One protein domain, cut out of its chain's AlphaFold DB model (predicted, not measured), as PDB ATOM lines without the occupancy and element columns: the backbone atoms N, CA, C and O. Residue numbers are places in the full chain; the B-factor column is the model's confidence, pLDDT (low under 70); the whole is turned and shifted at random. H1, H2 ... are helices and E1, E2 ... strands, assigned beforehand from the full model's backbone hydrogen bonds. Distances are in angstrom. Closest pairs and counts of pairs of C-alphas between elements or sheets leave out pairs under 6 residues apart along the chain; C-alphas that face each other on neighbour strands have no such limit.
ATOM      1  N   LEU A  73       7.741  48.474  17.254       92.94
ATOM      2  CA  LEU A  73       8.073  47.445  18.207       92.94
ATOM      3  C   LEU A  73       9.548  47.094  18.046       92.94
ATOM      4  O   LEU A  73       9.970  46.570  17.023       92.94
ATOM      5  N   GLN A  74      10.332  47.367  19.072       94.19
ATOM      6  CA  GLN A  74      11.770  47.170  19.063       94.19
ATOM      7  C   GLN A  74      12.083  45.795  19.661       94.19
ATOM      8  O   GLN A  74      11.707  45.486  20.801       94.19
ATOM      9  N   LEU A  75      12.706  44.935  18.857       95.25
ATOM     10  CA  LEU A  75      13.061  43.560  19.207       95.25
ATOM     11  C   LEU A  75      14.556  43.472  19.492       95.25
ATOM     12  O   LEU A  75      15.372  43.842  18.649       95.25
ATOM     13  N   TYR A  76      14.898  42.896  20.644       95.31
ATOM     14  CA  TYR A  76      16.278  42.701  21.069       95.31
ATOM     15  C   TYR A  76      16.665  41.230  21.026       95.31
ATOM     16  O   TYR A  76      16.076  40.375  21.701       95.31
ATOM     17  N   PHE A  77      17.708  40.952  20.260       95.62
ATOM     18  CA  PHE A  77      18.296  39.636  20.117       95.62
ATOM     19  C   PHE A  77      19.652  39.609  20.805       95.62
ATOM     20  O   PHE A  77      20.401  40.581  20.761       95.62
ATOM     21  N   GLU A  78      19.977  38.482  21.417       94.75
ATOM     22  CA  GLU A  78      21.293  38.235  21.991       94.75
ATOM     23  C   GLU A  78      21.775  36.829  21.628       94.75
ATOM     24  O   GLU A  78      20.977  35.897  21.502       94.75
ATOM     25  N   GLN A  79      23.082  36.664  21.480       93.56
ATOM     26  CA  GLN A  79      23.736  35.366  21.494       93.56
ATOM     27  C   GLN A  79      25.066  35.505  22.226       93.56
ATOM     28  O   GLN A  79      25.982  36.182  21.760       93.56
ATOM     29  N   GLU A  80      25.166  34.847  23.380       88.12
ATOM     30  CA  GLU A  80      26.236  35.115  24.345       88.12
ATOM     31  C   GLU A  80      26.283  36.604  24.754       88.12
ATOM     32  O   GLU A  80      25.444  37.415  24.371       88.12
ATOM     33  N   HIS A  81      27.272  36.993  25.557       78.62
ATOM     34  CA  HIS A  81      27.392  38.370  26.056       78.62
ATOM     35  C   HIS A  81      27.896  39.389  25.019       78.62
ATOM     36  O   HIS A  81      27.963  40.575  25.324       78.62
ATOM     37  N   LYS A  82      28.311  38.945  23.825       80.38
ATOM     38  CA  LYS A  82      29.023  39.790  22.849       80.38
ATOM     39  C   LYS A  82      28.202  40.160  21.618       80.38
ATOM     40  O   LYS A  82      28.560  41.116  20.940       80.38
ATOM     41  N   LEU A  83      27.154  39.403  21.292       87.44
ATOM     42  CA  LEU A  83      26.356  39.634  20.088       87.44
ATOM     43  C   LEU A  83      24.967  40.072  20.506       87.44
ATOM     44  O   LEU A  83      24.134  39.242  20.859       87.44
ATOM     45  N   THR A  84      24.732  41.374  20.464       91.75
ATOM     46  CA  THR A  84      23.431  41.976  20.740       91.75
ATOM     47  C   THR A  84      22.976  42.750  19.520       91.75
ATOM     48  O   THR A  84      23.728  43.569  18.992       91.75
ATOM     49  N   PHE A  85      21.748  42.503  19.086       93.38
ATOM     50  CA  PHE A  85      21.153  43.160  17.931       93.38
ATOM     51  C   PHE A  85      19.791  43.723  18.295       93.38
ATOM     52  O   PHE A  85      19.066  43.157  19.111       93.38
ATOM     53  N   GLU A  86      19.435  44.811  17.633       94.19
ATOM     54  CA  GLU A  86      18.174  45.505  17.821       94.19
ATOM     55  C   GLU A  86      17.555  45.785  16.452       94.19
ATOM     56  O   GLU A  86      18.243  46.233  15.526       94.19
ATOM     57  N   ILE A  87      16.269  45.469  16.307       94.31
ATOM     58  CA  ILE A  87      15.516  45.713  15.077       94.31
ATOM     59  C   ILE A  87      14.150  46.289  15.416       94.31
ATOM     60  O   ILE A  87      13.393  45.702  16.189       94.31
ATOM     61  N   ASP A  88      13.818  47.387  14.747       94.56
ATOM     62  CA  ASP A  88      12.492  47.984  14.782       94.56
ATOM     63  C   ASP A  88      11.543  47.276  13.821       94.56
ATOM     64  O   ASP A  88      11.851  47.063  12.644       94.56
ATOM     65  N   PHE A  89      10.360  46.964  14.323       96.06
ATOM     66  CA  PHE A  89       9.237  46.428  13.579       96.06
ATOM     67  C   PHE A  89       8.114  47.467  13.529       96.06
ATOM     68  O   PHE A  89       7.754  48.028  14.558       96.06
ATOM     69  N   PHE A  90       7.529  47.718  12.365       94.94
ATOM     70  CA  PHE A  90       6.344  48.570  12.227       94.94
ATOM     71  C   PHE A  90       5.102  47.708  12.024       94.94
ATOM     72  O   PHE A  90       5.202  46.562  11.576       94.94
ATOM     73  N   LEU A  91       3.931  48.241  12.374       95.50
ATOM     74  CA  LEU A  91       2.672  47.577  12.055       95.50
ATOM     75  C   LEU A  91       2.448  47.644  10.540       95.50
ATOM     76  O   LEU A  91       2.241  48.726  10.006       95.50
ATOM     77  N   ASP A  92       2.484  46.496   9.869       94.44
ATOM     78  CA  ASP A  92       2.200  46.388   8.432       94.44
ATOM     79  C   ASP A  92       0.686  46.333   8.204       94.44
ATOM     80  O   ASP A  92       0.102  47.142   7.486       94.44
ATOM     81  N   ARG A  93       0.013  45.390   8.872       94.00
ATOM     82  CA  ARG A  93      -1.439  45.226   8.748       94.00
ATOM     83  C   ARG A  93      -2.056  44.502   9.934       94.00
ATOM     84  O   ARG A  93      -1.368  43.888  10.745       94.00
ATOM     85  N   VAL A  94      -3.383  44.528   9.984       93.31
ATOM     86  CA  VAL A  94      -4.190  43.651  10.836       93.31
ATOM     87  C   VAL A  94      -4.856  42.624   9.928       93.31
ATOM     88  O   VAL A  94      -5.500  42.994   8.950       93.31
ATOM     89  N   ASP A  95      -4.660  41.342  10.213       92.75
ATOM     90  CA  ASP A  95      -5.283  40.245   9.480       92.75
ATOM     91  C   ASP A  95      -6.799  40.260   9.713       92.75
ATOM     92  O   ASP A  95      -7.266  40.189  10.849       92.75
ATOM     93  N   GLU A  96      -7.577  40.355   8.638       86.94
ATOM     94  CA  GLU A  96      -9.034  40.515   8.708       86.94
ATOM     95  C   GLU A  96      -9.752  39.277   9.262       86.94
ATOM     96  O   GLU A  96     -10.814  39.396   9.874       86.94
ATOM     97  N   LYS A  97      -9.173  38.084   9.077       88.25
ATOM     98  CA  LYS A  97      -9.787  36.814   9.490       88.25
ATOM     99  C   LYS A  97      -9.546  36.535  10.967       88.25
ATOM    100  O   LYS A  97     -10.439  36.072  11.673       88.25
ATOM    101  N   THR A  98      -8.325  36.781  11.426       88.44
ATOM    102  CA  THR A  98      -7.881  36.457  12.790       88.44
ATOM    103  C   THR A  98      -7.944  37.660  13.732       88.44
ATOM    104  O   THR A  98      -8.038  37.490  14.950       88.44
ATOM    105  N   GLY A  99      -7.907  38.880  13.192       88.00
ATOM    106  CA  GLY A  99      -7.736  40.113  13.957       88.00
ATOM    107  C   GLY A  99      -6.331  40.269  14.547       88.00
ATOM    108  O   GLY A  99      -6.163  41.042  15.495       88.00
ATOM    109  N   ASN A 100      -5.347  39.509  14.050       94.62
ATOM    110  CA  ASN A 100      -3.962  39.578  14.505       94.62
ATOM    111  C   ASN A 100      -3.223  40.743  13.849       94.62
ATOM    112  O   ASN A 100      -3.357  41.008  12.661       94.62
ATOM    113  N   PHE A 101      -2.395  41.405  14.636       96.00
ATOM    114  CA  PHE A 101      -1.482  42.449  14.219       96.00
ATOM    115  C   PHE A 101      -0.251  41.772  13.631       96.00
ATOM    116  O   PHE A 101       0.363  40.925  14.284       96.00
ATOM    117  N   ILE A 102       0.091  42.137  12.400       96.94
ATOM    118  CA  ILE A 102       1.265  41.655  11.686       96.94
ATOM    119  C   ILE A 102       2.244  42.815  11.603       96.94
ATOM    120  O   ILE A 102       1.986  43.823  10.948       96.94
ATOM    121  N   PHE A 103       3.377  42.652  12.271       97.19
ATOM    122  CA  PHE A 103       4.481  43.588  12.226       97.19
ATOM    123  C   PHE A 103       5.579  43.078  11.297       97.19
ATOM    124  O   PHE A 103       5.852  41.874  11.265       97.19
ATOM    125  N   GLN A 104       6.250  43.995  10.608       96.62
ATOM    126  CA  GLN A 104       7.376  43.716   9.714       96.62
ATOM    127  C   GLN A 104       8.595  44.567  10.087       96.62
ATOM    128  O   GLN A 104       8.426  45.660  10.629       96.62
ATOM    129  N   PRO A 105       9.826  44.098   9.824       96.56
ATOM    130  CA  PRO A 105      11.027  44.872  10.106       96.56
ATOM    131  C   PRO A 105      11.065  46.141   9.247       96.56
ATOM    132  O   PRO A 105      10.891  46.086   8.033       96.56
ATOM    133  N   LYS A 106      11.364  47.288   9.865       92.06
ATOM    134  CA  LYS A 106      11.502  48.582   9.171       92.06
ATOM    135  C   LYS A 106      12.604  48.567   8.113       92.06
ATOM    136  O   LYS A 106      12.508  49.238   7.093       92.06
ATOM    137  N   GLN A 107      13.666  47.818   8.382       91.06
ATOM    138  CA  GLN A 107      14.773  47.598   7.465       91.06
ATOM    139  C   GLN A 107      15.116  46.117   7.479       91.06
ATOM    140  O   GLN A 107      15.267  45.526   8.552       91.06
ATOM    141  N   MET A 108      15.288  45.537   6.294       88.31
ATOM    142  CA  MET A 108      15.824  44.188   6.167       88.31
ATOM    143  C   MET A 108      17.280  44.199   6.629       88.31
ATOM    144  O   MET A 108      18.170  44.677   5.929       88.31
ATOM    145  N   LYS A 109      17.502  43.715   7.852       89.81
ATOM    146  CA  LYS A 109      18.822  43.553   8.458       89.81
ATOM    147  C   LYS A 109      19.093  42.075   8.649       89.81
ATOM    148  O   LYS A 109      18.284  41.360   9.242       89.81
ATOM    149  N   GLN A 110      20.250  41.645   8.176       91.69
ATOM    150  CA  GLN A 110      20.734  40.297   8.401       91.69
ATOM    151  C   GLN A 110      21.550  40.283   9.701       91.69
ATOM    152  O   GLN A 110      22.458  41.093   9.901       91.69
ATOM    153  N   LEU A 111      21.185  39.399  10.623       92.69
ATOM    154  CA  LEU A 111      21.782  39.300  11.949       92.69
ATOM    155  C   LEU A 111      22.747  38.124  12.010       92.69
ATOM    156  O   LEU A 111      22.332  36.968  11.901       92.69
ATOM    157  N   LYS A 112      24.030  38.410  12.223       92.19
ATOM    158  CA  LYS A 112      25.073  37.386  12.302       92.19
ATOM    159  C   LYS A 112      25.040  36.646  13.643       92.19
ATOM    160  O   LYS A 112      25.227  37.242  14.699       92.19
ATOM    161  N   PHE A 113      24.921  35.325  13.574       92.31
ATOM    162  CA  PHE A 113      24.973  34.397  14.700       92.31
ATOM    163  C   PHE A 113      25.862  33.184  14.391       92.31
ATOM    164  O   PHE A 113      26.318  32.979  13.263       92.31
ATOM    165  N   TYR A 114      26.106  32.358  15.406       89.94
ATOM    166  CA  TYR A 114      26.918  31.148  15.318       89.94
ATOM    167  C   TYR A 114      26.098  29.901  15.660       89.94
ATOM    168  O   TYR A 114      25.557  29.775  16.755       89.94
ATOM    169  N   SER A 115      26.012  28.956  14.730       87.00
ATOM    170  CA  SER A 115      25.405  27.639  14.914       87.00
ATOM    171  C   SER A 115      26.478  26.623  15.311       87.00
ATOM    172  O   SER A 115      27.019  25.909  14.466       87.00
ATOM    173  N   ASP A 116      26.775  26.548  16.605       84.50
ATOM    174  CA  ASP A 116      27.707  25.583  17.198       84.50
ATOM    175  C   ASP A 116      27.013  24.816  18.333       84.50
ATOM    176  O   ASP A 116      26.127  25.352  18.993       84.50
ATOM    177  N   GLN A 117      27.413  23.571  18.587       83.31
ATOM    178  CA  GLN A 117      26.895  22.780  19.708       83.31
ATOM    179  C   GLN A 117      27.331  23.330  21.073       83.31
ATOM    180  O   GLN A 117      26.639  23.115  22.068       83.31
ATOM    181  N   PHE A 118      28.463  24.040  21.118       85.81
ATOM    182  CA  PHE A 118      29.002  24.633  22.345       85.81
ATOM    183  C   PHE A 118      28.536  26.073  22.583       85.81
ATOM    184  O   PHE A 118      28.726  26.599  23.676       85.81
ATOM    185  N   ILE A 119      27.925  26.707  21.578       87.31
ATOM    186  CA  ILE A 119      27.421  28.081  21.664       87.31
ATOM    187  C   ILE A 119      25.912  28.030  21.893       87.31
ATOM    188  O   ILE A 119      25.195  27.203  21.322       87.31
ATOM    189  N   ARG A 120      25.397  28.916  22.744       89.69
ATOM    190  CA  ARG A 120      23.954  29.012  22.969       89.69
ATOM    191  C   ARG A 120      23.256  29.462  21.696       89.69
ATOM    192  O   ARG A 120      23.747  30.303  20.956       89.69
ATOM    193  N   ASN A 121      22.052  28.953  21.475       91.75
ATOM    194  CA  ASN A 121      21.199  29.471  20.414       91.75
ATOM    195  C   ASN A 121      20.884  30.960  20.633       91.75
ATOM    196  O   ASN A 121      20.693  31.357  21.787       91.75
ATOM    197  N   PRO A 122      20.735  31.746  19.553       94.44
ATOM    198  CA  PRO A 122      20.295  33.126  19.660       94.44
ATOM    199  C   PRO A 122      18.928  33.219  20.335       94.44
ATOM    200  O   PRO A 122      18.052  32.364  20.153       94.44
ATOM    201  N   THR A 123      18.742  34.262  21.129       95.31
ATOM    202  CA  THR A 123      17.547  34.494  21.931       95.31
ATOM    203  C   THR A 123      16.978  35.868  21.668       95.31
ATOM    204  O   THR A 123      17.647  36.875  21.854       95.31
ATOM    205  N   LEU A 124      15.698  35.906  21.315       96.38
ATOM    206  CA  LEU A 124      14.886  37.108  21.406       96.38
ATOM    207  C   LEU A 124      14.503  37.298  22.875       96.38
ATOM    208  O   LEU A 124      13.662  36.561  23.401       96.38
ATOM    209  N   TRP A 125      15.188  38.199  23.567       94.19
ATOM    210  CA  TRP A 125      15.088  38.327  25.022       94.19
ATOM    211  C   TRP A 125      14.181  39.481  25.455       94.19
ATOM    212  O   TRP A 125      13.587  39.416  26.538       94.19
ATOM    213  N   GLN A 126      13.985  40.479  24.590       93.25
ATOM    214  CA  GLN A 126      13.121  41.616  24.878       93.25
ATOM    215  C   GLN A 126      12.344  42.121  23.657       93.25
ATOM    216  O   GLN A 126      12.829  42.093  22.528       93.25
ATOM    217  N   MET A 127      11.120  42.583  23.923       94.12
ATOM    218  CA  MET A 127      10.262  43.339  23.008       94.12
ATOM    219  C   MET A 127       9.707  44.549  23.752       94.12
ATOM    220  O   MET A 127       9.133  44.367  24.830       94.12
ATOM    221  N   ILE A 128       9.838  45.747  23.193       90.94
ATOM    222  CA  ILE A 128       9.265  46.975  23.767       90.94
ATOM    223  C   ILE A 128       8.611  47.817  22.683       90.94
ATOM    224  O   ILE A 128       9.011  47.760  21.522       90.94
ATOM    225  N   PHE A 129       7.619  48.613  23.066       88.06
ATOM    226  CA  PHE A 129       7.143  49.670  22.189       88.06
ATOM    227  C   PHE A 129       8.154  50.808  22.158       88.06
ATOM    228  O   PHE A 129       8.571  51.312  23.201       88.06
ATOM    229  N   ASN A 130       8.489  51.232  20.952       84.69
ATOM    230  CA  ASN A 130       9.203  52.459  20.693       84.69
ATOM    231  C   ASN A 130       8.201  53.451  20.092       84.69
ATOM    232  O   ASN A 130       7.757  53.313  18.949       84.69
ATOM    233  N   MET A 131       7.789  54.410  20.917       80.06
ATOM    234  CA  MET A 131       6.961  55.535  20.501       80.06
ATOM    235  C   MET A 131       7.874  56.755  20.397       80.06
ATOM    236  O   MET A 131       8.610  57.023  21.353       80.06
ATOM    237  N   PRO A 132       7.868  57.485  19.269       69.62
ATOM    238  CA  PRO A 132       8.557  58.761  19.194       69.62
ATOM    239  C   PRO A 132       7.867  59.707  20.179       69.62
ATOM    240  O   PRO A 132       6.755  60.173  19.947       69.62
ATOM    241  N   ASN A 133       8.494  59.932  21.332       58.69
ATOM    242  CA  ASN A 133       8.030  60.954  22.254       58.69
ATOM    243  C   ASN A 133       8.279  62.303  21.572       58.69
ATOM    244  O   ASN A 133       9.430  62.664  21.329       58.69
ATOM    245  N   ASN A 154       6.595  51.070  28.685       66.56
ATOM    246  CA  ASN A 154       8.028  50.865  28.875       66.56
ATOM    247  C   ASN A 154       8.336  49.580  29.652       66.56
ATOM    248  O   ASN A 154       9.034  49.562  30.664       66.56
ATOM    249  N   TYR A 155       7.754  48.468  29.215       77.31
ATOM    250  CA  TYR A 155       7.987  47.166  29.812       77.31
ATOM    251  C   TYR A 155       8.263  46.124  28.740       77.31
ATOM    252  O   TYR A 155       7.711  46.162  27.646       77.31
ATOM    253  N   ASN A 156       9.100  45.145  29.087       88.12
ATOM    254  CA  ASN A 156       9.306  43.989  28.231       88.12
ATOM    255  C   ASN A 156       7.979  43.235  28.056       88.12
ATOM    256  O   ASN A 156       7.436  42.689  29.027       88.12
ATOM    257  N   LEU A 157       7.470  43.201  26.825       89.81
ATOM    258  CA  LEU A 157       6.277  42.441  26.466       89.81
ATOM    259  C   LEU A 157       6.541  40.935  26.632       89.81
ATOM    260  O   LEU A 157       5.633  40.167  26.949       89.81
ATOM    261  N   LEU A 158       7.782  40.476  26.500       90.94
ATOM    262  CA  LEU A 158       8.118  39.081  26.760       90.94
ATOM    263  C   LEU A 158       8.154  38.790  28.262       90.94
ATOM    264  O   LEU A 158       8.738  39.517  29.060       90.94
ATOM    265  N   GLN A 159       7.552  37.665  28.654       87.94
ATOM    266  CA  GLN A 159       7.681  37.135  30.016       87.94
ATOM    267  C   GLN A 159       8.922  36.245  30.170       87.94
ATOM    268  O   GLN A 159       9.480  36.134  31.261       87.94
ATOM    269  N   LYS A 160       9.328  35.577  29.087       90.00
ATOM    270  CA  LYS A 160      10.513  34.719  28.998       90.00
ATOM    271  C   LYS A 160      11.162  34.927  27.634       90.00
ATOM    272  O   LYS A 160      10.452  35.156  26.656       90.00
ATOM    273  N   SER A 161      12.483  34.788  27.569       92.94
ATOM    274  CA  SER A 161      13.210  34.849  26.304       92.94
ATOM    275  C   SER A 161      12.823  33.700  25.366       92.94
ATOM    276  O   SER A 161      12.460  32.590  25.783       92.94
ATOM    277  N   CYS A 162      12.897  33.965  24.068       94.25
ATOM    278  CA  CYS A 162      12.576  33.025  23.009       94.25
ATOM    279  C   CYS A 162      13.846  32.601  22.267       94.25
ATOM    280  O   CYS A 162      14.380  33.346  21.454       94.25
ATOM    281  N   LYS A 163      14.302  31.368  22.522       95.12
ATOM    282  CA  LYS A 163      15.392  30.730  21.767       95.12
ATOM    283  C   LYS A 163      14.966  30.471  20.320       95.12
ATOM    284  O   LYS A 163      13.947  29.807  20.084       95.12
ATOM    285  N   LEU A 164      15.769  30.954  19.384       94.62
ATOM    286  CA  LEU A 164      15.632  30.752  17.947       94.62
ATOM    287  C   LEU A 164      16.470  29.543  17.513       94.62
ATOM    288  O   LEU A 164      17.439  29.172  18.170       94.62
ATOM    289  N   SER A 165      16.067  28.882  16.436       91.81
ATOM    290  CA  SER A 165      16.782  27.740  15.872       91.81
ATOM    291  C   SER A 165      17.433  28.171  14.570       91.81
ATOM    292  O   SER A 165      16.736  28.602  13.663       91.81
ATOM    293  N   ILE A 166      18.751  28.021  14.470       90.69
ATOM    294  CA  ILE A 166      19.535  28.432  13.293       90.69
ATOM    295  C   ILE A 166      20.267  27.270  12.615       90.69
ATOM    296  O   ILE A 166      21.157  27.481  11.799       90.69
ATOM    297  N   LYS A 167      19.919  26.029  12.977       83.44
ATOM    298  CA  LYS A 167      20.634  24.833  12.508       83.44
ATOM    299  C   LYS A 167      20.449  24.592  11.012       83.44
ATOM    300  O   LYS A 167      21.412  24.271  10.323       83.44
ATOM    301  N   THR A 168      19.220  24.743  10.527       85.06
ATOM    302  CA  THR A 168      18.878  24.529   9.120       85.06
ATOM    303  C   THR A 168      19.172  25.810   8.340       85.06
ATOM    304  O   THR A 168      18.582  26.838   8.673       85.06
ATOM    305  N   PRO A 169      20.091  25.803   7.361       85.50
ATOM    306  CA  PRO A 169      20.324  26.956   6.497       85.50
ATOM    307  C   PRO A 169      19.229  27.079   5.431       85.50
ATOM    308  O   PRO A 169      18.557  26.102   5.106       85.50
ATOM    309  N   ASN A 170      19.095  28.277   4.866       89.31
ATOM    310  CA  ASN A 170      18.196  28.626   3.761       89.31
ATOM    311  C   ASN A 170      16.741  28.201   4.000       89.31
ATOM    312  O   ASN A 170      16.085  27.651   3.116       89.31
ATOM    313  N   SER A 171      16.242  28.421   5.219       93.06
ATOM    314  CA  SER A 171      14.912  27.962   5.617       93.06
ATOM    315  C   SER A 171      14.117  29.048   6.327       93.06
ATOM    316  O   SER A 171      14.624  29.749   7.204       93.06
ATOM    317  N   THR A 172      12.835  29.155   5.985       95.56
ATOM    318  CA  THR A 172      11.899  29.991   6.737       95.56
ATOM    319  C   THR A 172      11.483  29.261   8.006       95.56
ATOM    320  O   THR A 172      10.846  28.209   7.973       95.56
ATOM    321  N   CYS A 173      11.828  29.841   9.144       95.44
ATOM    322  CA  CYS A 173      11.486  29.353  10.463       95.44
ATOM    323  C   CYS A 173      10.299  30.140  11.026       95.44
ATOM    324  O   CYS A 173      10.318  31.369  11.077       95.44
ATOM    325  N   ARG A 174       9.290  29.427  11.533       96.12
ATOM    326  CA  ARG A 174       8.137  30.014  12.231       96.12
ATOM    327  C   ARG A 174       8.130  29.545  13.681       96.12
ATOM    328  O   ARG A 174       8.026  28.348  13.954       96.12
ATOM    329  N   LYS A 175       8.274  30.472  14.629       95.44
ATOM    330  CA  LYS A 175       8.347  30.169  16.062       95.44
ATOM    331  C   LYS A 175       7.121  30.694  16.797       95.44
ATOM    332  O   LYS A 175       7.020  31.883  17.070       95.44
ATOM    333  N   THR A 176       6.241  29.777  17.187       96.38
ATOM    334  CA  THR A 176       5.107  30.081  18.065       96.38
ATOM    335  C   THR A 176       5.533  30.012  19.528       96.38
ATOM    336  O   THR A 176       6.178  29.050  19.971       96.38
ATOM    337  N   LYS A 177       5.183  31.045  20.287       95.56
ATOM    338  CA  LYS A 177       5.400  31.163  21.729       95.56
ATOM    339  C   LYS A 177       4.189  31.824  22.366       95.56
ATOM    340  O   LYS A 177       3.303  32.310  21.680       95.56
ATOM    341  N   GLU A 178       4.141  31.805  23.687       93.88
ATOM    342  CA  GLU A 178       2.995  32.293  24.442       93.88
ATOM    343  C   GLU A 178       3.466  33.178  25.588       93.88
ATOM    344  O   GLU A 178       4.524  32.946  26.185       93.88
ATOM    345  N   VAL A 179       2.654  34.178  25.901       91.31
ATOM    346  CA  VAL A 179       2.803  35.045  27.068       91.31
ATOM    347  C   VAL A 179       1.545  34.963  27.920       91.31
ATOM    348  O   VAL A 179       0.451  34.761  27.398       91.31
ATOM    349  N   TYR A 180       1.692  35.126  29.233       88.62
ATOM    350  CA  TYR A 180       0.550  35.173  30.143       88.62
ATOM    351  C   TYR A 180       0.202  36.619  30.474       88.62
ATOM    352  O   TYR A 180       1.067  37.408  30.875       88.62
ATOM    353  N   ARG A 181      -1.070  36.962  30.285       85.88
ATOM    354  CA  ARG A 181      -1.621  38.309  30.437       85.88
ATOM    355  C   ARG A 181      -2.811  38.317  31.380       85.88
ATOM    356  O   ARG A 181      -3.441  37.286  31.596       85.88
ATOM    357  N   VAL A 182      -3.113  39.484  31.939       77.62
ATOM    358  CA  VAL A 182      -4.376  39.693  32.659       77.62
ATOM    359  C   VAL A 182      -5.414  40.143  31.645       77.62
ATOM    360  O   VAL A 182      -5.283  41.225  31.083       77.62
ATOM    361  N   GLY A 183      -6.400  39.292  31.385       65.31
ATOM    362  CA  GLY A 183      -7.478  39.544  30.430       65.31
ATOM    363  C   GLY A 183      -8.730  38.757  30.814       65.31
ATOM    364  O   GLY A 183      -8.634  37.710  31.462       65.31
ATOM    365  N   ASP A 184      -9.898  39.282  30.448       58.66
ATOM    366  CA  ASP A 184     -11.219  38.661  30.642       58.66
ATOM    367  C   ASP A 184     -11.524  38.270  32.101       58.66
ATOM    368  O   ASP A 184     -12.004  37.176  32.389       58.66
ATOM    369  N   GLY A 185     -11.174  39.134  33.062       56.19
ATOM    370  CA  GLY A 185     -11.395  38.870  34.494       56.19
ATOM    371  C   GLY A 185     -10.552  37.723  35.073       56.19
ATOM    372  O   GLY A 185     -10.675  37.409  36.256       56.19
ATOM    373  N   SER A 186      -9.668  37.119  34.271       56.41
ATOM    374  CA  SER A 186      -8.767  36.044  34.678       56.41
ATOM    375  C   SER A 186      -7.314  36.526  34.715       56.41
ATOM    376  O   SER A 186      -6.854  37.318  33.889       56.41
ATOM    377  N   SER A 187      -6.549  36.037  35.687       61.12
ATOM    378  CA  SER A 187      -5.144  36.411  35.871       61.12
ATOM    379  C   SER A 187      -4.176  35.693  34.920       61.12
ATOM    380  O   SER A 187      -2.982  35.973  34.975       61.12
ATOM    381  N   ASN A 188      -4.647  34.785  34.053       68.38
ATOM    382  CA  ASN A 188      -3.788  33.886  33.269       68.38
ATOM    383  C   ASN A 188      -4.281  33.675  31.825       68.38
ATOM    384  O   ASN A 188      -4.363  32.538  31.355       68.38
ATOM    385  N   LEU A 189      -4.571  34.751  31.092       81.38
ATOM    386  CA  LEU A 189      -4.848  34.652  29.660       81.38
ATOM    387  C   LEU A 189      -3.567  34.238  28.921       81.38
ATOM    388  O   LEU A 189      -2.581  34.978  28.897       81.38
ATOM    389  N   LYS A 190      -3.580  33.045  28.328       89.88
ATOM    390  CA  LYS A 190      -2.480  32.510  27.522       89.88
ATOM    391  C   LYS A 190      -2.591  33.064  26.103       89.88
ATOM    392  O   LYS A 190      -3.456  32.642  25.342       89.88
ATOM    393  N   VAL A 191      -1.730  34.015  25.754       91.44
ATOM    394  CA  VAL A 191      -1.777  34.700  24.457       91.44
ATOM    395  C   VAL A 191      -0.633  34.220  23.565       91.44
ATOM    396  O   VAL A 191       0.532  34.444  23.916       91.44
ATOM    397  N   PRO A 192      -0.922  33.575  22.422       94.81
ATOM    398  CA  PRO A 192       0.107  33.185  21.476       94.81
ATOM    399  C   PRO A 192       0.622  34.390  20.681       94.81
ATOM    400  O   PRO A 192      -0.110  35.336  20.386       94.81
ATOM    401  N   TYR A 193       1.889  34.311  20.300       96.69
ATOM    402  CA  TYR A 193       2.512  35.149  19.286       96.69
ATOM    403  C   TYR A 193       3.416  34.285  18.411       96.69
ATOM    404  O   TYR A 193       3.891  33.216  18.820       96.69
ATOM    405  N   ILE A 194       3.658  34.752  17.195       97.75
ATOM    406  CA  ILE A 194       4.406  34.021  16.186       97.75
ATOM    407  C   ILE A 194       5.499  34.929  15.658       97.75
ATOM    408  O   ILE A 194       5.223  35.991  15.116       97.75
ATOM    409  N   PHE A 195       6.746  34.500  15.806       97.81
ATOM    410  CA  PHE A 195       7.894  35.177  15.222       97.81
ATOM    411  C   PHE A 195       8.424  34.366  14.039       97.81
ATOM    412  O   PHE A 195       8.771  33.191  14.199       97.81
ATOM    413  N   SER A 196       8.480  34.989  12.866       97.69
ATOM    414  CA  SER A 196       8.961  34.381  11.626       97.69
ATOM    415  C   SER A 196      10.290  35.003  11.217       97.69
ATOM    416  O   SER A 196      10.458  36.222  11.269       97.69
ATOM    417  N   TYR A 197      11.233  34.168  10.799       97.25
ATOM    418  CA  TYR A 197      12.558  34.586  10.348       97.25
ATOM    419  C   TYR A 197      13.094  33.609   9.304       97.25
ATOM    420  O   TYR A 197      12.739  32.433   9.314       97.25
ATOM    421  N   PHE A 198      13.955  34.081   8.416       96.12
ATOM    422  CA  PHE A 198      14.703  33.254   7.479       96.12
ATOM    423  C   PHE A 198      16.111  33.017   8.018       96.12
ATOM    424  O   PHE A 198      16.715  33.911   8.613       96.12
ATOM    425  N   THR A 199      16.625  31.808   7.849       93.94
ATOM    426  CA  THR A 199      18.023  31.479   8.126       93.94
ATOM    427  C   THR A 199      18.768  31.394   6.810       93.94
ATOM    428  O   THR A 199      18.308  30.720   5.897       93.94
ATOM    429  N   GLU A 200      19.930  32.022   6.711       90.50
ATOM    430  CA  GLU A 200      20.756  32.006   5.505       90.50
ATOM    431  C   GLU A 200      22.218  31.697   5.850       90.50
ATOM    432  O   GLU A 200      22.679  31.856   6.993       90.50
ATOM    433  N   ASN A 201      22.941  31.189   4.856       85.94
ATOM    434  CA  ASN A 201      24.391  31.071   4.941       85.94
ATOM    435  C   ASN A 201      25.036  32.465   4.912       85.94
ATOM    436  O   ASN A 201      24.430  33.398   4.385       85.94
ATOM    437  N   PRO A 202      26.250  32.621   5.472       80.69
ATOM    438  CA  PRO A 202      26.982  33.871   5.334       80.69
ATOM    439  C   PRO A 202      27.076  34.266   3.849       80.69
ATOM    440  O   PRO A 202      27.231  33.381   3.001       80.69
ATOM    441  N   PRO A 203      26.957  35.564   3.519       71.56
ATOM    442  CA  PRO A 203      27.141  36.023   2.152       71.56
ATOM    443  C   PRO A 203      28.546  35.634   1.690       71.56
ATOM    444  O   PRO A 203      29.527  35.908   2.383       71.56
ATOM    445  N   SER A 204      28.624  34.978   0.534       64.00
ATOM    446  CA  SER A 204      29.868  34.466  -0.035       64.00
ATOM    447  C   SER A 204      30.832  35.619  -0.303       64.00
ATOM    448  O   SER A 204      30.612  36.413  -1.223       64.00
ATOM    449  N   ARG A 214      30.335  27.467  10.794       79.56
ATOM    450  CA  ARG A 214      29.403  27.662  11.898       79.56
ATOM    451  C   ARG A 214      28.698  29.022  11.886       79.56
ATOM    452  O   ARG A 214      27.865  29.244  12.754       79.56
ATOM    453  N   GLU A 215      28.989  29.937  10.965       87.69
ATOM    454  CA  GLU A 215      28.264  31.211  10.865       87.69
ATOM    455  C   GLU A 215      26.893  31.032  10.197       87.69
ATOM    456  O   GLU A 215      26.719  30.264   9.245       87.69
ATOM    457  N   ARG A 216      25.892  31.733  10.735       89.25
ATOM    458  CA  ARG A 216      24.510  31.742  10.242       89.25
ATOM    459  C   ARG A 216      23.935  33.135  10.369       89.25
ATOM    460  O   ARG A 216      24.101  33.778  11.403       89.25
ATOM    461  N   TRP A 217      23.259  33.586   9.330       91.69
ATOM    462  CA  TRP A 217      22.602  34.882   9.326       91.69
ATOM    463  C   TRP A 217      21.100  34.647   9.518       91.69
ATOM    464  O   TRP A 217      20.526  33.698   8.976       91.69
ATOM    465  N   ILE A 218      20.474  35.439  10.386       94.38
ATOM    466  CA  ILE A 218      19.023  35.459  10.567       94.38
ATOM    467  C   ILE A 218      18.489  36.724   9.915       94.38
ATOM    468  O   ILE A 218      18.919  37.818  10.272       94.38
ATOM    469  N   VAL A 219      17.489  36.582   9.055       95.69
ATOM    470  CA  VAL A 219      16.702  37.694   8.515       95.69
ATOM    471  C   VAL A 219      15.325  37.658   9.165       95.69
ATOM    472  O   VAL A 219      14.517  36.782   8.844       95.69
ATOM    473  N   PRO A 220      15.027  38.536  10.133       96.62
ATOM    474  CA  PRO A 220      13.693  38.606  10.714       96.62
ATOM    475  C   PRO A 220      12.674  39.000   9.649       96.62
ATOM    476  O   PRO A 220      12.949  39.874   8.838       96.62
ATOM    477  N   LEU A 221      11.510  38.350   9.641       97.00
ATOM    478  CA  LEU A 221      10.498  38.547   8.599       97.00
ATOM    479  C   LEU A 221       9.235  39.192   9.155       97.00
ATOM    480  O   LEU A 221       8.753  40.180   8.613       97.00
ATOM    481  N   SER A 222       8.674  38.629  10.226       97.38
ATOM    482  CA  SER A 222       7.429  39.140  10.792       97.38
ATOM    483  C   SER A 222       7.218  38.737  12.244       97.38
ATOM    484  O   SER A 222       7.725  37.714  12.716       97.38
ATOM    485  N   LEU A 223       6.429  39.544  12.946       97.69
ATOM    486  CA  LEU A 223       5.855  39.204  14.239       97.69
ATOM    487  C   LEU A 223       4.334  39.309  14.140       97.69
ATOM    488  O   LEU A 223       3.807  40.367  13.824       97.69
ATOM    489  N   GLU A 224       3.634  38.225  14.439       97.62
ATOM    490  CA  GLU A 224       2.176  38.158  14.432       97.62
ATOM    491  C   GLU A 224       1.661  37.944  15.861       97.62
ATOM    492  O   GLU A 224       2.101  37.022  16.559       97.62
ATOM    493  N   CYS A 225       0.733  38.783  16.318       95.94
ATOM    494  CA  CYS A 225       0.128  38.657  17.644       95.94
ATOM    495  C   CYS A 225      -1.279  39.266  17.706       95.94
ATOM    496  O   CYS A 225      -1.633  40.140  16.927       95.94
ATOM    497  N   SER A 226      -2.108  38.820  18.650       93.44
ATOM    498  CA  SER A 226      -3.414  39.454  18.904       93.44
ATOM    499  C   SER A 226      -3.271  40.713  19.771       93.44
ATOM    500  O   SER A 226      -2.275  40.858  20.476       93.44
ATOM    501  N   THR A 227      -4.287  41.585  19.825       90.88
ATOM    502  CA  THR A 227      -4.278  42.754  20.735       90.88
ATOM    503  C   THR A 227      -4.083  42.401  22.199       90.88
ATOM    504  O   THR A 227      -3.430  43.143  22.932       90.88
ATOM    505  N   SER A 228      -4.573  41.238  22.623       90.00
ATOM    506  CA  SER A 228      -4.384  40.736  23.981       90.00
ATOM    507  C   SER A 228      -2.909  40.541  24.337       90.00
ATOM    508  O   SER A 228      -2.566  40.502  25.515       90.00
ATOM    509  N   PHE A 229      -2.009  40.469  23.350       91.69
ATOM    510  CA  PHE A 229      -0.566  40.413  23.582       91.69
ATOM    511  C   PHE A 229      -0.054  41.659  24.309       91.69
ATOM    512  O   PHE A 229       0.911  41.565  25.067       91.69
ATOM    513  N   PHE A 230      -0.720  42.799  24.143       88.75
ATOM    514  CA  PHE A 230      -0.341  44.074  24.751       88.75
ATOM    515  C   PHE A 230      -0.993  44.327  26.113       88.75
ATOM    516  O   PHE A 230      -0.795  45.387  26.704       88.75
ATOM    517  N   TYR A 231      -1.769  43.369  26.629       85.44
ATOM    518  CA  TYR A 231      -2.349  43.483  27.963       85.44
ATOM    519  C   TYR A 231      -1.249  43.445  29.035       85.44
ATOM    520  O   TYR A 231      -0.162  42.905  28.800       85.44
ATOM    521  N   PRO A 232      -1.510  43.977  30.239       77.25
ATOM    522  CA  PRO A 232      -0.525  43.967  31.308       77.25
ATOM    523  C   PRO A 232      -0.095  42.547  31.707       77.25
ATOM    524  O   PRO A 232      -0.869  41.583  31.689       77.25
ATOM    525  N   ASN A 233       1.161  42.420  32.139       73.19
ATOM    526  CA  ASN A 233       1.707  41.164  32.650       73.19
ATOM    527  C   ASN A 233       1.127  40.829  34.040       73.19
ATOM    528  O   ASN A 233       1.264  41.611  34.988       73.19
ATOM    529  N   SER A 234       0.557  39.628  34.183       62.50
ATOM    530  CA  SER A 234      -0.092  39.158  35.415       62.50
ATOM    531  C   SER A 234       0.814  39.101  36.630       62.50
ATOM    532  O   SER A 234       0.399  39.459  37.730       62.50
ATOM    533  N   THR A 235       2.083  38.746  36.441       59.53
ATOM    534  CA  THR A 235       3.045  38.667  37.549       59.53
ATOM    535  C   THR A 235       3.381  40.036  38.140       59.53
ATOM    536  O   THR A 235       3.627  40.136  39.343       59.53
ATOM    537  N   LYS A 236       3.358  41.103  37.329       58.09
ATOM    538  CA  LYS A 236       3.600  42.477  37.794       58.09
ATOM    539  C   LYS A 236       2.352  43.069  38.447       58.09
ATOM    540  O   LYS A 236       2.466  43.612  39.542       58.09
ATOM    541  N   LEU A 237       1.170  42.878  37.856       57.88
ATOM    542  CA  LEU A 237      -0.090  43.304  38.476       57.88
ATOM    543  C   LEU A 237      -0.338  42.606  39.814       57.88
ATOM    544  O   LEU A 237      -0.674  43.274  40.783       57.88
ATOM    545  N   HIS A 238      -0.086  41.300  39.917       55.88
ATOM    546  CA  HIS A 238      -0.223  40.582  41.185       55.88
ATOM    547  C   HIS A 238       0.732  41.120  42.266       55.88
ATOM    548  O   HIS A 238       0.352  41.207  43.428       55.88
ATOM    549  N   ARG A 239       1.955  41.548  41.905       57.97
ATOM    550  CA  ARG A 239       2.863  42.234  42.847       57.97
ATOM    551  C   ARG A 239       2.317  43.594  43.282       57.97
ATOM    552  O   ARG A 239       2.378  43.896  44.469       57.97
ATOM    553  N   ILE A 240       1.770  44.380  42.354       59.19
ATOM    554  CA  ILE A 240       1.172  45.692  42.647       59.19
ATOM    555  C   ILE A 240      -0.049  45.526  43.562       59.19
ATOM    556  O   ILE A 240      -0.101  46.132  44.628       59.19
ATOM    557  N   VAL A 241      -0.987  44.645  43.204       61.78
ATOM    558  CA  VAL A 241      -2.196  44.358  43.991       61.78
ATOM    559  C   VAL A 241      -1.831  43.819  45.371       61.78
ATOM    560  O   VAL A 241      -2.329  44.335  46.368       61.78
ATOM    561  N   ASN A 242      -0.908  42.858  45.466       58.31
ATOM    562  CA  ASN A 242      -0.473  42.346  46.765       58.31
ATOM    563  C   ASN A 242       0.224  43.407  47.608       58.31
ATOM    564  O   ASN A 242       0.017  43.423  48.816       58.31
ATOM    565  N   SER A 243       1.006  44.301  46.995       57.06
ATOM    566  CA  SER A 243       1.630  45.420  47.702       57.06
ATOM    567  C   SER A 243       0.588  46.410  48.230       57.06
ATOM    568  O   SER A 243       0.732  46.915  49.343       57.06
ATOM    569  N   ILE A 244      -0.470  46.684  47.464       66.44
ATOM    570  CA  ILE A 244      -1.588  47.531  47.904       66.44
ATOM    571  C   ILE A 244      -2.342  46.838  49.046       66.44
ATOM    572  O   ILE A 244      -2.557  47.445  50.093       66.44
ATOM    573  N   MET A 245      -2.672  45.551  48.896       64.31
ATOM    574  CA  MET A 245      -3.379  44.761  49.911       64.31
ATOM    575  C   MET A 245      -2.569  44.565  51.198       64.31
ATOM    576  O   MET A 245      -3.135  44.584  52.290       64.31
ATOM    577  N   SER A 246      -1.249  44.387  51.119       67.81
ATOM    578  CA  SER A 246      -0.397  44.287  52.310       67.81
ATOM    579  C   SER A 246      -0.290  45.623  53.041       67.81
ATOM    580  O   SER A 246      -0.275  45.653  54.272       67.81
ATOM    581  N   ASN A 247      -0.267  46.735  52.302       60.09
ATOM    582  CA  ASN A 247      -0.196  48.076  52.877       60.09
ATOM    583  C   ASN A 247      -1.522  48.510  53.514       60.09
ATOM    584  O   ASN A 247      -1.502  49.204  54.532       60.09
TER     585      ASN A 247
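AT A GLANCE: This is residues 73 to 133, 154 to 204 and 214 to 247 of the 299 residues of the protein "F-box domain-containing protein" of Diversispora epigaea (UniProt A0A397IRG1). One strongly twisted sheet of strands is folded over on itself like a trough, with E5, E1 and E2 in one wall and E8, E7 and E6 in the other, the strands of the two walls crossed; the trough is open between the edge strands E5 and E6. E3 joins the two walls, E4 lies along E8 past E3, and from the far end of the long hairpin E6 and E7 the helix H2 leads away, its residues 239 to 247 sticking out as an arm. The printed part has 146 residues, with eight named strands followed by two named helices, E1 to E8, then H1 and H2; the class is mostly strand, and neighbour strands are antiparallel in a branched sheet. The whole is compact, with a radius of gyration of the C-alphas of 16.9 A, and elongated in outline, 60 by 38 by 30 A.

HOW THE PARTS SIT: E1, residues 73 to 79, and E2, residues 83 to 94, form a hairpin, with N 75 and O 87 2.9 A apart, within hydrogen-bond range. On the other side of E1 is E5, residues 123 to 130, with N 76 and O 126 at 2.9 A. E2 and E3, residues 101 to 105, form a second hairpin, with N 92 and O 102 at 2.9 A; E1, E2 and E3 are a meander, each strand the antiparallel neighbour of the one before. The pairing of E2 is staggered: residues 83 to 89 pair with E1 and residues 89 to 94 with E3. E8, residues 215 to 225, has three neighbours and bends by 51 degrees at residue 221. E3, with N 103 and O 223 at 2.8 A, and E4, residues 111 to 114, with N 113 and O 216 at 2.8 A, lie on one side of E8. E7, residues 186 to 200, lies on the other side, with N 196 and O 222 at 2.8 A. E6, residues 171 to 183, bends by 53 degrees at residue 180 and forms a hairpin with E7, with N 175 and O 195 at 2.8 A. E1 is apart from E6, E7 and E8. H1, residues 227 to 230, is on the sheet and stands at the sheet's level, with a height of 1.8 A; the closest C-alphas of E7 and H1 are those of Val 191 and Phe 229, 5.9 A. H2, residues 234 to 247, is on the sheet and stands up from it at 46 degrees; the closest C-alphas of E6 and H2 are those of Val 182 and Ser 234, 5.1 A. In H2 every O i to N i+4 pair is within hydrogen-bond range, and H1 is too short for such a pair.

IN THESE COORDINATES: E1 begins at C-alpha 73, (8.073, 47.445, 18.207), and is 20.1 A long. E2 is 32.2 A, E3 13.4 A, E4 10.2 A and E5 19.8 A long. E6 is 35.4 A long, and E7, the longest strand, runs 41.7 A from C-alpha 186 at (-8.767, 36.044, 34.678). E8 is 29.9 A, H1 5.8 A and H2 19.6 A long; H2 ends at C-alpha 247, (-0.196, 48.076, 52.877).

THE WHOLE: The two C-alphas farthest apart are those of Ser 204 and Asn 247, 62.4 A. Without residues 239 to 247, which stand free, the body spans 52 by 32 by 31 A. Residues 134 to 153 are not printed, with C-alphas 133 and 154 12.1 A apart, and residues 205 to 213 are not printed, with C-alphas 204 and 214 13.7 A apart. Of the links that are printed whole, none is long. Residues 154 to 170 hold no named element, but 162 to 163 pair antiparallel with residues 123 to 124 of E5. The mean pLDDT of the printed part is 86.1; 24 residues are under 70, among them 183 to 188 and 234 to 247.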